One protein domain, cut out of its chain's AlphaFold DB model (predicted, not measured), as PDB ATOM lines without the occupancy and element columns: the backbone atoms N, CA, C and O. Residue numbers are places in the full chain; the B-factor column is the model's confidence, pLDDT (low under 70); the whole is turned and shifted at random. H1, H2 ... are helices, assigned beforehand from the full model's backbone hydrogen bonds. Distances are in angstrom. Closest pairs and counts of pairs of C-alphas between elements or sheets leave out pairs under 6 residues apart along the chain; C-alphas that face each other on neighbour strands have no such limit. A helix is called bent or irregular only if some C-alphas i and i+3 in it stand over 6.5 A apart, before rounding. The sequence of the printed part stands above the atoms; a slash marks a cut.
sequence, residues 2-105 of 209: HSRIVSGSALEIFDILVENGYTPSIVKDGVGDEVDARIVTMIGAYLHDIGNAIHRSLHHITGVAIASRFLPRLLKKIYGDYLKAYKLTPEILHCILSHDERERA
ATOM      1  N   HIS A   2      15.638   1.326  15.589       88.94
ATOM      2  CA  HIS A   2      16.645   2.400  15.495       88.94
ATOM      3  C   HIS A   2      16.348   3.645  16.343       88.94
ATOM      4  O   HIS A   2      17.073   3.927  17.287       88.94
ATOM      5  N   SER A   3      15.235   4.330  16.073       93.19
ATOM      6  CA  SER A   3      14.865   5.570  16.768       93.19
ATOM      7  C   SER A   3      14.856   5.452  18.294       93.19
ATOM      8  O   SER A   3      15.245   6.382  18.991       93.19
ATOM      9  N   ARG A   4      14.458   4.289  18.832       94.00
ATOM     10  CA  ARG A   4      14.461   4.017  20.278       94.00
ATOM     11  C   ARG A   4      15.874   3.902  20.845       94.00
ATOM     12  O   ARG A   4      16.103   4.402  21.937       94.00
ATOM     13  N   ILE A   5      16.783   3.248  20.118       93.88
ATOM     14  CA  ILE A   5      18.190   3.105  20.518       93.88
ATOM     15  C   ILE A   5      18.842   4.485  20.535       93.88
ATOM     16  O   ILE A   5      19.359   4.889  21.568       93.88
ATOM     17  N   VAL A   6      18.703   5.246  19.446       96.56
ATOM     18  CA  VAL A   6      19.259   6.605  19.337       96.56
ATOM     19  C   VAL A   6      18.707   7.532  20.414       96.56
ATOM     20  O   VAL A   6      19.462   8.288  21.010       96.56
ATOM     21  N   SER A   7      17.415   7.437  20.736       98.06
ATOM     22  CA  SER A   7      16.831   8.221  21.836       98.06
ATOM     23  C   SER A   7      17.423   7.854  23.197       98.06
ATOM     24  O   SER A   7      17.662   8.740  24.011       98.06
ATOM     25  N   GLY A   8      17.672   6.564  23.449       97.94
ATOM     26  CA  GLY A   8      18.336   6.104  24.671       97.94
ATOM     27  C   GLY A   8      19.775   6.607  24.760       97.94
ATOM     28  O   GLY A   8      20.146   7.201  25.766       97.94
ATOM     29  N   SER A   9      20.546   6.464  23.677       98.12
ATOM     30  CA  SER A   9      21.902   7.014  23.568       98.12
ATOM     31  C   SER A   9      21.928   8.527  23.791       98.12
ATOM     32  O   SER A   9      22.802   9.033  24.486       98.12
ATOM     33  N   ALA A  10      20.959   9.256  23.234       98.69
ATOM     34  CA  ALA A  10      20.867  10.702  23.389       98.69
ATOM     35  C   ALA A  10      20.620  11.101  24.849       98.69
ATOM     36  O   ALA A  10      21.253  12.031  25.336       98.69
ATOM     37  N   LEU A  11      19.749  10.384  25.564       98.69
ATOM     38  CA  LEU A  11      19.506  10.643  26.984       98.69
ATOM     39  C   LEU A  11      20.714  10.288  27.863       98.69
ATOM     40  O   LEU A  11      21.028  11.066  28.754       98.69
ATOM     41  N   GLU A  12      21.440   9.204  27.572       98.69
ATOM     42  CA  GLU A  12      22.673   8.867  28.307       98.69
ATOM     43  C   GLU A  12      23.750   9.951  28.126       98.69
ATOM     44  O   GLU A  12      24.346  10.413  29.096       98.69
ATOM     45  N   ILE A  13      23.971  10.422  26.891       98.69
ATOM     46  CA  ILE A  13      24.910  11.527  26.625       98.69
ATOM     47  C   ILE A  13      24.444  12.805  27.337       98.69
ATOM     48  O   ILE A  13      25.265  13.524  27.908       98.69
ATOM     49  N   PHE A  14      23.138  13.090  27.313       98.75
ATOM     50  CA  PHE A  14      22.559  14.238  28.006       98.75
ATOM     51  C   PHE A  14      22.843  14.183  29.511       98.75
ATOM     52  O   PHE A  14      23.328  15.169  30.065       98.75
ATOM     53  N   ASP A  15      22.595  13.040  30.153       98.44
ATOM     54  CA  ASP A  15      22.856  12.831  31.581       98.44
ATOM     55  C   ASP A  15      24.320  13.075  31.923       98.44
ATOM     56  O   ASP A  15      24.628  13.883  32.800       98.44
ATOM     57  N   ILE A  16      25.232  12.459  31.170       98.62
ATOM     58  CA  ILE A  16      26.673  12.617  31.376       98.62
ATOM     59  C   ILE A  16      27.092  14.091  31.285       98.62
ATOM     60  O   ILE A  16      27.882  14.559  32.108       98.62
ATOM     61  N   LEU A  17      26.587  14.837  30.300       98.25
ATOM     62  CA  LEU A  17      26.942  16.244  30.121       98.25
ATOM     63  C   LEU A  17      26.358  17.127  31.231       98.25
ATOM     64  O   LEU A  17      27.088  17.932  31.813       98.25
ATOM     65  N   VAL A  18      25.081  16.965  31.577       97.69
ATOM     66  CA  VAL A  18      24.447  17.770  32.634       97.69
ATOM     67  C   VAL A  18      25.066  17.487  34.004       97.69
ATOM     68  O   VAL A  18      25.381  18.431  34.731       97.69
ATOM     69  N   GLU A  19      25.356  16.223  34.332       96.44
ATOM     70  CA  GLU A  19      26.078  15.836  35.557       96.44
ATOM     71  C   GLU A  19      27.471  16.486  35.651       96.44
ATOM     72  O   GLU A  19      27.970  16.743  36.747       96.44
ATOM     73  N   ASN A  20      28.092  16.796  34.509       96.88
ATOM     74  CA  ASN A  20      29.387  17.473  34.424       96.88
ATOM     75  C   ASN A  20      29.282  19.003  34.285       96.88
ATOM     76  O   ASN A  20      30.280  19.670  34.010       96.88
ATOM     77  N   GLY A  21      28.102  19.581  34.528       95.56
ATOM     78  CA  GLY A  21      27.900  21.029  34.616       95.56
ATOM     79  C   GLY A  21      27.636  21.728  33.283       95.56
ATOM     80  O   GLY A  21      27.663  22.958  33.232       95.56
ATOM     81  N   TYR A  22      27.362  20.983  32.208       97.19
ATOM     82  CA  TYR A  22      26.933  21.578  30.945       97.19
ATOM     83  C   TYR A  22      25.467  22.001  31.050       97.19
ATOM     84  O   TYR A  22      24.583  21.182  31.283       97.19
ATOM     85  N   THR A  23      25.198  23.293  30.869       98.25
ATOM     86  CA  THR A  23      23.828  23.820  30.853       98.25
ATOM     87  C   THR A  23      23.177  23.577  29.486       98.25
ATOM     88  O   THR A  23      23.727  24.044  28.483       98.25
ATOM     89  N   PRO A  24      22.006  22.913  29.418       98.56
ATOM     90  CA  PRO A  24      21.256  22.757  28.171       98.56
ATOM     91  C   PRO A  24      20.884  24.103  27.540       98.56
ATOM     92  O   PRO A  24      20.606  25.068  28.261       98.56
ATOM     93  N   SER A  25      20.859  24.189  26.206       98.69
ATOM     94  CA  SER A  25      20.544  25.443  25.507       98.69
ATOM     95  C   SER A  25      19.124  25.901  25.815       98.69
ATOM     96  O   SER A  25      18.912  27.084  26.066       98.69
ATOM     97  N   ILE A  26      18.176  24.966  25.931       98.56
ATOM     98  CA  ILE A  26      16.787  25.262  26.319       98.56
ATOM     99  C   ILE A  26      16.708  26.036  27.640       98.56
ATOM    100  O   ILE A  26      15.903  26.961  27.768       98.56
ATOM    101  N   VAL A  27      17.560  25.678  28.604       98.56
ATOM    102  CA  VAL A  27      17.643  26.339  29.912       98.56
ATOM    103  C   VAL A  27      18.382  27.666  29.791       98.56
ATOM    104  O   VAL A  27      17.892  28.696  30.254       98.56
ATOM    105  N   LYS A  28      19.554  27.653  29.146       98.12
ATOM    106  CA  LYS A  28      20.417  28.829  28.969       98.12
ATOM    107  C   LYS A  28      19.692  29.984  28.274       98.12
ATOM    108  O   LYS A  28      19.858  31.133  28.676       98.12
ATOM    109  N   ASP A  29      18.883  29.669  27.270       97.75
ATOM    110  CA  ASP A  29      18.189  30.650  26.434       97.75
ATOM    111  C   ASP A  29      16.792  31.004  26.984       97.75
ATOM    112  O   ASP A  29      16.060  31.796  26.389       97.75
ATOM    113  N   GLY A  30      16.403  30.446  28.140       97.06
ATOM    114  CA  GLY A  30      15.130  30.737  28.807       97.06
ATOM    115  C   GLY A  30      13.896  30.204  28.070       97.06
ATOM    116  O   GLY A  30      12.788  30.717  28.256       97.06
ATOM    117  N   VAL A  31      14.071  29.192  27.215       97.38
ATOM    118  CA  VAL A  31      12.985  28.551  26.456       97.38
ATOM    119  C   VAL A  31      12.161  27.632  27.361       97.38
ATOM    120  O   VAL A  31      10.930  27.606  27.251       97.38
ATOM    121  N   GLY A  32      12.829  26.916  28.267       97.31
ATOM    122  CA  GLY A  32      12.229  25.938  29.171       97.31
ATOM    123  C   GLY A  32      13.170  25.515  30.298       97.31
ATOM    124  O   GLY A  32      14.172  26.175  30.573       97.31
ATOM    125  N   ASP A  33      12.825  24.420  30.963       98.19
ATOM    126  CA  ASP A  33      13.628  23.807  32.024       98.19
ATOM    127  C   ASP A  33      14.428  22.583  31.521       98.19
ATOM    128  O   ASP A  33      14.461  22.266  30.331       98.19
ATOM    129  N   GLU A  34      15.125  21.893  32.428       98.31
ATOM    130  CA  GLU A  34      15.906  20.699  32.077       98.31
ATOM    131  C   GLU A  34      15.020  19.548  31.570       98.31
ATOM    132  O   GLU A  34      15.427  18.793  30.684       98.31
ATOM    133  N   VAL A  35      13.793  19.413  32.085       98.19
ATOM    134  CA  VAL A  35      12.851  18.385  31.619       98.19
ATOM    135  C   VAL A  35      12.456  18.670  30.174       98.19
ATOM    136  O   VAL A  35      12.413  17.754  29.350       98.19
ATOM    137  N   ASP A  36      12.237  19.940  29.840       98.44
ATOM    138  CA  ASP A  36      11.992  20.372  28.468       98.44
ATOM    139  C   ASP A  36      13.189  20.080  27.560       98.44
ATOM    140  O   ASP A  36      13.002  19.563  26.460       98.44
ATOM    141  N   ALA A  37      14.414  20.335  28.028       98.69
ATOM    142  CA  ALA A  37      15.635  20.014  27.291       98.69
ATOM    143  C   ALA A  37      15.750  18.511  26.985       98.69
ATOM    144  O   ALA A  37      15.972  18.124  25.836       98.69
ATOM    145  N   ARG A  38      15.490  17.652  27.978       98.56
ATOM    146  CA  ARG A  38      15.451  16.188  27.806       98.56
ATOM    147  C   ARG A  38      14.392  15.764  26.795       98.56
ATOM    148  O   ARG A  38      14.651  14.898  25.960       98.56
ATOM    149  N   ILE A  39      13.207  16.373  26.847       98.25
ATOM    150  CA  ILE A  39      12.119  16.104  25.898       98.25
ATOM    151  C   ILE A  39      12.521  16.518  24.481       98.25
ATOM    152  O   ILE A  39      12.286  15.752  23.544       98.25
ATOM    153  N   VAL A  40      13.153  17.681  24.314       98.81
ATOM    154  CA  VAL A  40      13.653  18.158  23.018       98.81
ATOM    155  C   VAL A  40      14.684  17.185  22.449       98.81
ATOM    156  O   VAL A  40      14.504  16.713  21.326       98.81
ATOM    157  N   THR A  41      15.704  16.822  23.232       98.81
ATOM    158  CA  THR A  41      16.737  15.852  22.837       98.81
ATOM    159  C   THR A  41      16.129  14.501  22.468       98.81
ATOM    160  O   THR A  41      16.386  13.977  21.387       98.81
ATOM    161  N   MET A  42      15.269  13.943  23.324       98.62
ATOM    162  CA  MET A  42      14.656  12.634  23.096       98.62
ATOM    163  C   MET A  42      13.764  12.627  21.851       98.62
ATOM    164  O   MET A  42      13.870  11.718  21.031       98.62
ATOM    165  N   ILE A  43      12.871  13.609  21.687       98.56
ATOM    166  CA  ILE A  43      11.959  13.646  20.533       98.56
ATOM    167  C   ILE A  43      12.739  13.934  19.245       98.56
ATOM    168  O   ILE A  43      12.450  13.311  18.222       98.56
ATOM    169  N   GLY A  44      13.728  14.830  19.293       98.62
ATOM    170  CA  GLY A  44      14.628  15.112  18.175       98.62
ATOM    171  C   GLY A  44      15.336  13.849  17.692       98.62
ATOM    172  O   GLY A  44      15.198  13.472  16.530       98.62
ATOM    173  N   ALA A  45      15.989  13.134  18.608       98.50
ATOM    174  CA  ALA A  45      16.618  11.839  18.362       98.50
ATOM    175  C   ALA A  45      15.629  10.774  17.853       98.50
ATOM    176  O   ALA A  45      15.952  10.001  16.952       98.50
ATOM    177  N   TYR A  46      14.405  10.728  18.380       98.50
ATOM    178  CA  TYR A  46      13.409   9.737  17.967       98.50
ATOM    179  C   TYR A  46      12.884   9.973  16.544       98.50
ATOM    180  O   TYR A  46      12.561   9.019  15.832       98.50
ATOM    181  N   LEU A  47      12.753  11.240  16.146       98.25
ATOM    182  CA  LEU A  47      12.130  11.648  14.887       98.25
ATOM    183  C   LEU A  47      13.126  12.031  13.790       98.25
ATOM    184  O   LEU A  47      12.663  12.298  12.682       98.25
ATOM    185  N   HIS A  48      14.434  12.058  14.064       97.75
ATOM    186  CA  HIS A  48      15.451  12.563  13.130       97.75
ATOM    187  C   HIS A  48      15.301  11.982  11.711       97.75
ATOM    188  O   HIS A  48      15.352  12.707  10.721       97.75
ATOM    189  N   ASP A  49      14.967  10.695  11.634       96.81
ATOM    190  CA  ASP A  49      14.907   9.920  10.400       96.81
ATOM    191  C   ASP A  49      13.509   9.849   9.749       96.81
ATOM    192  O   ASP A  49      13.308   9.139   8.759       96.81
ATOM    193  N   ILE A  50      12.502  10.564  10.275       97.81
ATOM    194  CA  ILE A  50      11.106  10.468   9.795       97.81
ATOM    195  C   ILE A  50      10.952  10.850   8.314       97.81
ATOM    196  O   ILE A  50      10.054  10.351   7.632       97.81
ATOM    197  N   GLY A  51      11.846  11.692   7.788       97.56
ATOM    198  CA  GLY A  51      11.855  12.093   6.379       97.56
ATOM    199  C   GLY A  51      12.149  10.954   5.401       97.56
ATOM    200  O   GLY A  51      11.734  11.031   4.241       97.56
ATOM    201  N   ASN A  52      12.749   9.850   5.865       96.00
ATOM    202  CA  ASN A  52      12.958   8.649   5.050       96.00
ATOM    203  C   ASN A  52      11.641   8.009   4.581       96.00
ATOM    204  O   ASN A  52      11.651   7.246   3.616       96.00
ATOM    205  N   ALA A  53      10.507   8.340   5.212       96.06
ATOM    206  CA  ALA A  53       9.181   7.959   4.725       96.06
ATOM    207  C   ALA A  53       8.840   8.579   3.354       96.06
ATOM    208  O   ALA A  53       7.969   8.066   2.657       96.06
ATOM    209  N   ILE A  54       9.508   9.674   2.977       97.06
ATOM    210  CA  ILE A  54       9.372  10.322   1.669       97.06
ATOM    211  C   ILE A  54      10.522   9.898   0.757       97.06
ATOM    212  O   ILE A  54      10.290   9.342  -0.314       97.06
ATOM    213  N   HIS A  55      11.763  10.179   1.159       95.25
ATOM    214  CA  HIS A  55      12.949   9.866   0.366       95.25
ATOM    215  C   HIS A  55      14.211   9.927   1.234       95.25
ATOM    216  O   HIS A  55      14.241  10.660   2.217       95.25
ATOM    217  N   ARG A  56      15.267   9.197   0.849       92.00
ATOM    218  CA  ARG A  56      16.562   9.214   1.559       92.00
ATOM    219  C   ARG A  56      17.345  10.505   1.338       92.00
ATOM    220  O   ARG A  56      17.926  11.053   2.265       92.00
ATOM    221  N   SER A  57      17.388  11.008   0.109       93.19
ATOM    222  CA  SER A  57      17.981  12.324  -0.156       93.19
ATOM    223  C   SER A  57      17.144  13.412   0.507       93.19
ATOM    224  O   SER A  57      15.925  13.414   0.336       93.19
ATOM    225  N   LEU A  58      17.807  14.344   1.199       95.38
ATOM    226  CA  LEU A  58      17.180  15.466   1.907       95.38
ATOM    227  C   LEU A  58      16.209  15.038   3.028       95.38
ATOM    228  O   LEU A  58      15.312  15.802   3.382       95.38
ATOM    229  N   HIS A  59      16.373  13.832   3.593       97.38
ATOM    230  CA  HIS A  59      15.488  13.311   4.643       97.38
ATOM    231  C   HIS A  59      15.483  14.171   5.916       97.38
ATOM    232  O   HIS A  59      14.451  14.273   6.570       97.38
ATOM    233  N   HIS A  60      16.579  14.860   6.240       97.56
ATOM    234  CA  HIS A  60      16.611  15.841   7.328       97.56
ATOM    235  C   HIS A  60      15.651  17.022   7.070       97.56
ATOM    236  O   HIS A  60      14.866  17.388   7.944       97.56
ATOM    237  N   ILE A  61      15.602  17.558   5.842       98.00
ATOM    238  CA  ILE A  61      14.686  18.652   5.455       98.00
ATOM    239  C   ILE A  61      13.237  18.165   5.392       98.00
ATOM    240  O   ILE A  61      12.326  18.798   5.934       98.00
ATOM    241  N   THR A  62      12.988  17.037   4.724       98.12
ATOM    242  CA  THR A  62      11.625  16.495   4.633       98.12
ATOM    243  C   THR A  62      11.122  16.034   6.000       98.12
ATOM    244  O   THR A  62       9.935  16.177   6.289       98.12
ATOM    245  N   GLY A  63      12.016  15.579   6.881       98.25
ATOM    246  CA  GLY A  63      11.734  15.270   8.278       98.25
ATOM    247  C   GLY A  63      11.192  16.479   9.034       98.25
ATOM    248  O   GLY A  63      10.129  16.380   9.652       98.25
ATOM    249  N   VAL A  64      11.833  17.644   8.897       98.50
ATOM    250  CA  VAL A  64      11.332  18.921   9.441       98.50
ATOM    251  C   VAL A  64       9.940  19.254   8.893       98.50
ATOM    252  O   VAL A  64       9.023  19.594   9.651       98.50
ATOM    253  N   ALA A  65       9.744  19.113   7.579       98.00
ATOM    254  CA  ALA A  65       8.459  19.389   6.935       98.00
ATOM    255  C   ALA A  65       7.328  18.478   7.449       98.00
ATOM    256  O   ALA A  65       6.203  18.937   7.640       98.00
ATOM    257  N   ILE A  66       7.606  17.199   7.712       98.12
ATOM    258  CA  ILE A  66       6.626  16.263   8.279       98.12
ATOM    259  C   ILE A  66       6.374  16.579   9.759       98.12
ATOM    260  O   ILE A  66       5.218  16.719  10.172       98.12
ATOM    261  N   ALA A  67       7.438  16.712  10.554       98.38
ATOM    262  CA  ALA A  67       7.362  16.869  12.003       98.38
ATOM    263  C   ALA A  67       6.659  18.171  12.418       98.38
ATOM    264  O   ALA A  67       5.805  18.160  13.311       98.38
ATOM    265  N   SER A  68       6.920  19.274  11.712       97.88
ATOM    266  CA  SER A  68       6.306  20.588  11.977       97.88
ATOM    267  C   SER A  68       4.771  20.569  11.940       97.88
ATOM    268  O   SER A  68       4.118  21.350  12.633       97.88
ATOM    269  N   ARG A  69       4.165  19.634  11.194       96.69
ATOM    270  CA  ARG A  69       2.704  19.525  11.046       96.69
ATOM    271  C   ARG A  69       2.006  18.957  12.277       96.69
ATOM    272  O   ARG A  69       0.814  19.218  12.468       96.69
ATOM    273  N   PHE A  70       2.699  18.150  13.080       97.38
ATOM    274  CA  PHE A  70       2.091  17.458  14.219       97.38
ATOM    275  C   PHE A  70       2.743  17.771  15.566       97.38
ATOM    276  O   PHE A  70       2.051  17.648  16.579       97.38
ATOM    277  N   LEU A  71       4.004  18.215  15.605       98.12
ATOM    278  CA  LEU A  71       4.726  18.491  16.852       98.12
ATOM    279  C   LEU A  71       3.983  19.452  17.793       98.12
ATOM    280  O   LEU A  71       3.765  19.059  18.939       98.12
ATOM    281  N   PRO A  72       3.466  20.619  17.351       97.19
ATOM    282  CA  PRO A  72       2.740  21.512  18.257       97.19
ATOM    283  C   PRO A  72       1.514  20.845  18.895       97.19
ATOM    284  O   PRO A  72       1.209  21.059  20.064       97.19
ATOM    285  N   ARG A  73       0.810  19.990  18.140       97.38
ATOM    286  CA  ARG A  73      -0.372  19.265  18.637       97.38
ATOM    287  C   ARG A  73       0.014  18.151  19.602       97.38
ATOM    288  O   ARG A  73      -0.709  17.929  20.570       97.38
ATOM    289  N   LEU A  74       1.113  17.450  19.331       97.25
ATOM    290  CA  LEU A  74       1.660  16.419  20.208       97.25
ATOM    291  C   LEU A  74       2.107  17.033  21.536       97.25
ATOM    292  O   LEU A  74       1.637  16.615  22.589       97.25
ATOM    293  N   LEU A  75       2.935  18.075  21.482       97.81
ATOM    294  CA  LEU A  75       3.452  18.766  22.661       97.81
ATOM    295  C   LEU A  75       2.328  19.403  23.481       97.81
ATOM    296  O   LEU A  75       2.328  19.294  24.702       97.81
ATOM    297  N   LYS A  76       1.297  19.967  22.841       97.31
ATOM    298  CA  LYS A  76       0.126  20.492  23.559       97.31
ATOM    299  C   LYS A  76      -0.617  19.415  24.360       97.31
ATOM    300  O   LYS A  76      -1.175  19.725  25.405       97.31
ATOM    301  N   LYS A  77      -0.635  18.155  23.909       97.19
ATOM    302  CA  LYS A  77      -1.221  17.054  24.699       97.19
ATOM    303  C   LYS A  77      -0.390  16.716  25.940       97.19
ATOM    304  O   LYS A  77      -0.962  16.241  26.909       97.19
ATOM    305  N   ILE A  78       0.922  16.951  25.891       95.31
ATOM    306  CA  ILE A  78       1.850  16.702  27.001       95.31
ATOM    307  C   ILE A  78       1.784  17.852  28.012       95.31
ATOM    308  O   ILE A  78       1.612  17.618  29.200       95.31
ATOM    309  N   TYR A  79       1.878  19.092  27.532       95.94
ATOM    310  CA  TYR A  79       2.016  20.270  28.390       95.94
ATOM    311  C   TYR A  79       0.699  20.971  28.728       95.94
ATOM    312  O   TYR A  79       0.670  21.805  29.626       95.94
ATOM    313  N   GLY A  80      -0.377  20.725  27.978       96.75
ATOM    314  CA  GLY A  80      -1.632  21.475  28.105       96.75
ATOM    315  C   GLY A  80      -1.563  22.932  27.618       96.75
ATOM    316  O   GLY A  80      -2.606  23.568  27.487       96.75
ATOM    317  N   ASP A  81      -0.374  23.441  27.282       94.75
ATOM    318  CA  ASP A  81      -0.125  24.819  26.854       94.75
ATOM    319  C   ASP A  81       0.400  24.882  25.411       94.75
ATOM    320  O   ASP A  81       1.419  24.279  25.058       94.75
ATOM    321  N   TYR A  82      -0.295  25.648  24.567       93.94
ATOM    322  CA  TYR A  82       0.143  25.898  23.197       93.94
ATOM    323  C   TYR A  82       1.388  26.771  23.132       93.94
ATOM    324  O   TYR A  82       2.217  26.536  22.259       93.94
ATOM    325  N   LEU A  83       1.536  27.765  24.010       96.12
ATOM    326  CA  LEU A  83       2.678  28.672  23.955       96.12
ATOM    327  C   LEU A  83       3.974  27.895  24.186       96.12
ATOM    328  O   LEU A  83       4.888  27.979  23.365       96.12
ATOM    329  N   LYS A  84       4.025  27.068  25.237       96.12
ATOM    330  CA  LYS A  84       5.144  26.149  25.484       96.12
ATOM    331  C   LYS A  84       5.360  25.165  24.329       96.12
ATOM    332  O   LYS A  84       6.485  25.008  23.863       96.12
ATOM    333  N   ALA A  85       4.292  24.570  23.791       97.31
ATOM    334  CA  ALA A  85       4.393  23.674  22.637       97.31
ATOM    335  C   ALA A  85       5.010  24.353  21.398       97.31
ATOM    336  O   ALA A  85       5.856  23.762  20.725       97.31
ATOM    337  N   TYR A  86       4.618  25.594  21.097       96.81
ATOM    338  CA  TYR A  86       5.172  26.359  19.981       96.81
ATOM    339  C   TYR A  86       6.629  26.754  20.206       96.81
ATOM    340  O   TYR A  86       7.386  26.737  19.243       96.81
ATOM    341  N   LYS A  87       7.032  27.047  21.448       97.56
ATOM    342  CA  LYS A  87       8.430  27.341  21.804       97.56
ATOM    343  C   LYS A  87       9.355  26.136  21.631       97.56
ATOM    344  O   LYS A  87      10.424  26.285  21.064       97.56
ATOM    345  N   LEU A  88       8.933  24.943  22.059       98.50
ATOM    346  CA  LEU A  88       9.762  23.728  21.978       98.50
ATOM    347  C   LEU A  88       9.774  23.079  20.586       98.50
ATOM    348  O   LEU A  88      10.665  22.299  20.262       98.50
ATOM    349  N   THR A  89       8.784  23.384  19.742       98.62
ATOM    350  CA  THR A  89       8.715  22.848  18.374       98.62
ATOM    351  C   THR A  89       9.964  23.161  17.536       98.62
ATOM    352  O   THR A  89      10.547  22.207  17.023       98.62
ATOM    353  N   PRO A  90      10.400  24.427  17.358       98.56
ATOM    354  CA  PRO A  90      11.586  24.736  16.557       98.56
ATOM    355  C   PRO A  90      12.857  24.070  17.096       98.56
ATOM    356  O   PRO A  90      13.692  23.664  16.299       98.56
ATOM    357  N   GLU A  91      12.960  23.861  18.406       98.75
ATOM    358  CA  GLU A  91      14.107  23.204  19.045       98.75
ATOM    359  C   GLU A  91      14.211  21.721  18.660       98.75
ATOM    360  O   GLU A  91      15.278  21.214  18.309       98.75
ATOM    361  N   ILE A  92      13.072  21.023  18.624       98.88
ATOM    362  CA  ILE A  92      12.996  19.643  18.126       98.88
ATOM    363  C   ILE A  92      13.274  19.602  16.622       98.88
ATOM    364  O   ILE A  92      13.995  18.723  16.149       98.88
ATOM    365  N   LEU A  93      12.714  20.541  15.852       98.81
ATOM    366  CA  LEU A  93      12.959  20.624  14.410       98.81
ATOM    367  C   LEU A  93      14.434  20.895  14.106       98.81
ATOM    368  O   LEU A  93      14.951  20.345  13.141       98.81
ATOM    369  N   HIS A  94      15.117  21.679  14.937       98.81
ATOM    370  CA  HIS A  94      16.553  21.913  14.835       98.81
ATOM    371  C   HIS A  94      17.358  20.637  15.082       98.81
ATOM    372  O   HIS A  94      18.280  20.354  14.321       98.81
ATOM    373  N   CYS A  95      16.973  19.813  16.062       98.81
ATOM    374  CA  CYS A  95      17.572  18.487  16.253       98.81
ATOM    375  C   CYS A  95      17.377  17.594  15.013       98.81
ATOM    376  O   CYS A  95      18.324  16.951  14.561       98.81
ATOM    377  N   ILE A  96      16.169  17.587  14.432       98.69
ATOM    378  CA  ILE A  96      15.853  16.816  13.217       98.69
ATOM    379  C   ILE A  96      16.615  17.353  12.006       98.69
ATOM    380  O   ILE A  96      17.090  16.565  11.206       98.69
ATOM    381  N   LEU A  97      16.753  18.663  11.834       98.69
ATOM    382  CA  LEU A  97      17.522  19.213  10.718       98.69
ATOM    383  C   LEU A  97      19.004  18.878  10.878       98.69
ATOM    384  O   LEU A  97      19.651  18.399   9.953       98.69
ATOM    385  N   SER A  98      19.514  19.119  12.083       98.25
ATOM    386  CA  SER A  98      20.935  19.079  12.358       98.25
ATOM    387  C   SER A  98      21.497  17.674  12.347       98.25
ATOM    388  O   SER A  98      22.702  17.582  12.263       98.25
ATOM    389  N   HIS A  99      20.722  16.587  12.448       96.88
ATOM    390  CA  HIS A  99      21.316  15.242  12.534       96.88
ATOM    391  C   HIS A  99      22.163  14.853  11.302       96.88
ATOM    392  O   HIS A  99      23.059  14.011  11.426       96.88
ATOM    393  N   ASP A 100      21.913  15.471  10.143       96.25
ATOM    394  CA  ASP A 100      22.724  15.314   8.933       96.25
ATOM    395  C   ASP A 100      24.153  15.832   9.170       96.25
ATOM    396  O   ASP A 100      24.362  16.868   9.812       96.25
ATOM    397  N   GLU A 101      25.172  15.119   8.678       92.88
ATOM    398  CA  GLU A 101      26.563  15.512   8.923       92.88
ATOM    399  C   GLU A 101      26.927  16.894   8.359       92.88
ATOM    400  O   GLU A 101      27.865  17.516   8.866       92.88
ATOM    401  N   ARG A 102      26.193  17.394   7.353       94.12
ATOM    402  CA  ARG A 102      26.464  18.682   6.691       94.12
ATOM    403  C   ARG A 102      25.901  19.880   7.445       94.12
ATOM    404  O   ARG A 102      26.408  20.987   7.279       94.12
ATOM    405  N   GLU A 103      24.880  19.670   8.267       97.50
ATOM    406  CA  GLU A 103      24.187  20.740   8.982       97.50
ATOM    407  C   GLU A 103      24.813  20.944  10.356       97.50
ATOM    408  O   GLU A 103      24.872  20.020  11.156       97.50
ATOM    409  N   ARG A 104      25.301  22.141  10.683       97.62
ATOM    410  CA  ARG A 104      25.941  22.367  11.988       97.62
ATOM    411  C   ARG A 104      24.895  22.427  13.103       97.62
ATOM    412  O   ARG A 104      23.998  23.263  13.065       97.62
ATOM    413  N   ALA A 105      25.068  21.613  14.143       98.31
ATOM    414  CA  ALA A 105      24.254  21.722  15.345       98.31
ATOM    415  C   ALA A 105      24.647  22.978  16.140       98.31
ATOM    416  O   ALA A 105      25.828  23.254  16.366       98.31
TER     417      ALA A 105
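What this domain is: This is residues 2 to 105 of the 209 residues of the protein "HD domain-containing protein" of Nitrososphaeria archaeon (UniProt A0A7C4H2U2). Helix H3 runs through the core, with the longest helix, H1, alongside it on one side and H7 crossing it on the other. H6 packs at a steep angle on residues 82 to 89 of H7, H5 runs alongside residues 93 to 98 of H7, and two short helices complete the picture: H2 packs on the first residues of H3, and H4 packs on H5. The 104 printed residues hold seven named helices, H1 to H7 in order along the chain, and no named strand; the class is all helix, and the packing is part aligned and part crossed. The whole is compact, with a radius of gyration of the C-alphas of 13.4 A and spans of 38 by 30 by 23 A.

How they stand to each other: H1, residues 2 to 19, touches H3, residues 34 to 47, with 20 pairs of C-alphas within 8 A. Their closest C-alphas are those of Ser 3 and Tyr 46, 4.6 A apart, and the two run opposite ways at a shallow tilt of 27 degrees. H3 touches H7, residues 82 to 98, at a steep tilt of 50 degrees, the same way; the closest C-alphas are those of Gly 44 and Ile 92, 4.8 A apart. H3 and H7 are the hubs, touching three other helices each. H2, residues 25 to 28, touches residues 34 to 37 of H3, where the closest C-alphas, of Ile 26 and Ala 37, are 5.5 A apart. H5, residues 59 to 67, touches H7 at residues 93 to 98 alone, opposite ways at a shallow tilt of 14 degrees; the closest C-alphas are those of His 60 and Leu 97, 4.9 A apart. H4, residues 50 to 53, touches H5, with the closest C-alphas, of Gly 51 and Gly 63, 3.7 A apart. H3 and H5 are close but not clearly touching, the C-alphas of Leu 47 and Gly 63 being their closest at 7.5 A. H6, residues 71 to 79, touches residues 82 to 89 of H7, opposite ways at a steep tilt of 52 degrees, with the C-alphas of Leu 75 and Ala 85 closest at 5.0 A. Among the pairs that stay apart are H1 and H7, H3 and H6, and H1 and H5. In H1, H3, H5 and H6 each pair of O i and N i+4 is within hydrogen-bond range, in H7 11 of 13 are, and H2 and H4 are too short for such a pair.

Where its parts are: H1 begins with C-alpha 2 at (16.645, 2.400, 15.495) and measures 25.9 A from first to last C-alpha. H2, residues 25 to 28, measures 4.8 A, and H3, residues 34 to 47, 19.8 A, starting from C-alpha 34 at (15.906, 20.699, 32.077). H4, residues 50 to 53, measures 6.0 A, H5, residues 59 to 67, 11.5 A, and H6, residues 71 to 79, 12.0 A. H7 measures 24.4 A and ends with C-alpha 98 at (20.935, 19.079, 12.358). It is irregular, but only just: C-alphas 87 and 90 are 6.7 A apart.

The domain as a whole: The two C-alphas farthest apart are those of Gly 21 and Ile 54, at 39.3 A, and those of His 2 and Ala 105, the first and last printed residues, are 20.8 A apart. The printed part has no cut, and the six links between the helices are tight. Residues 99 to 105, after H7, belong to no named element. The mean pLDDT of the printed part of this model is 97.3, and no printed residue is under 70.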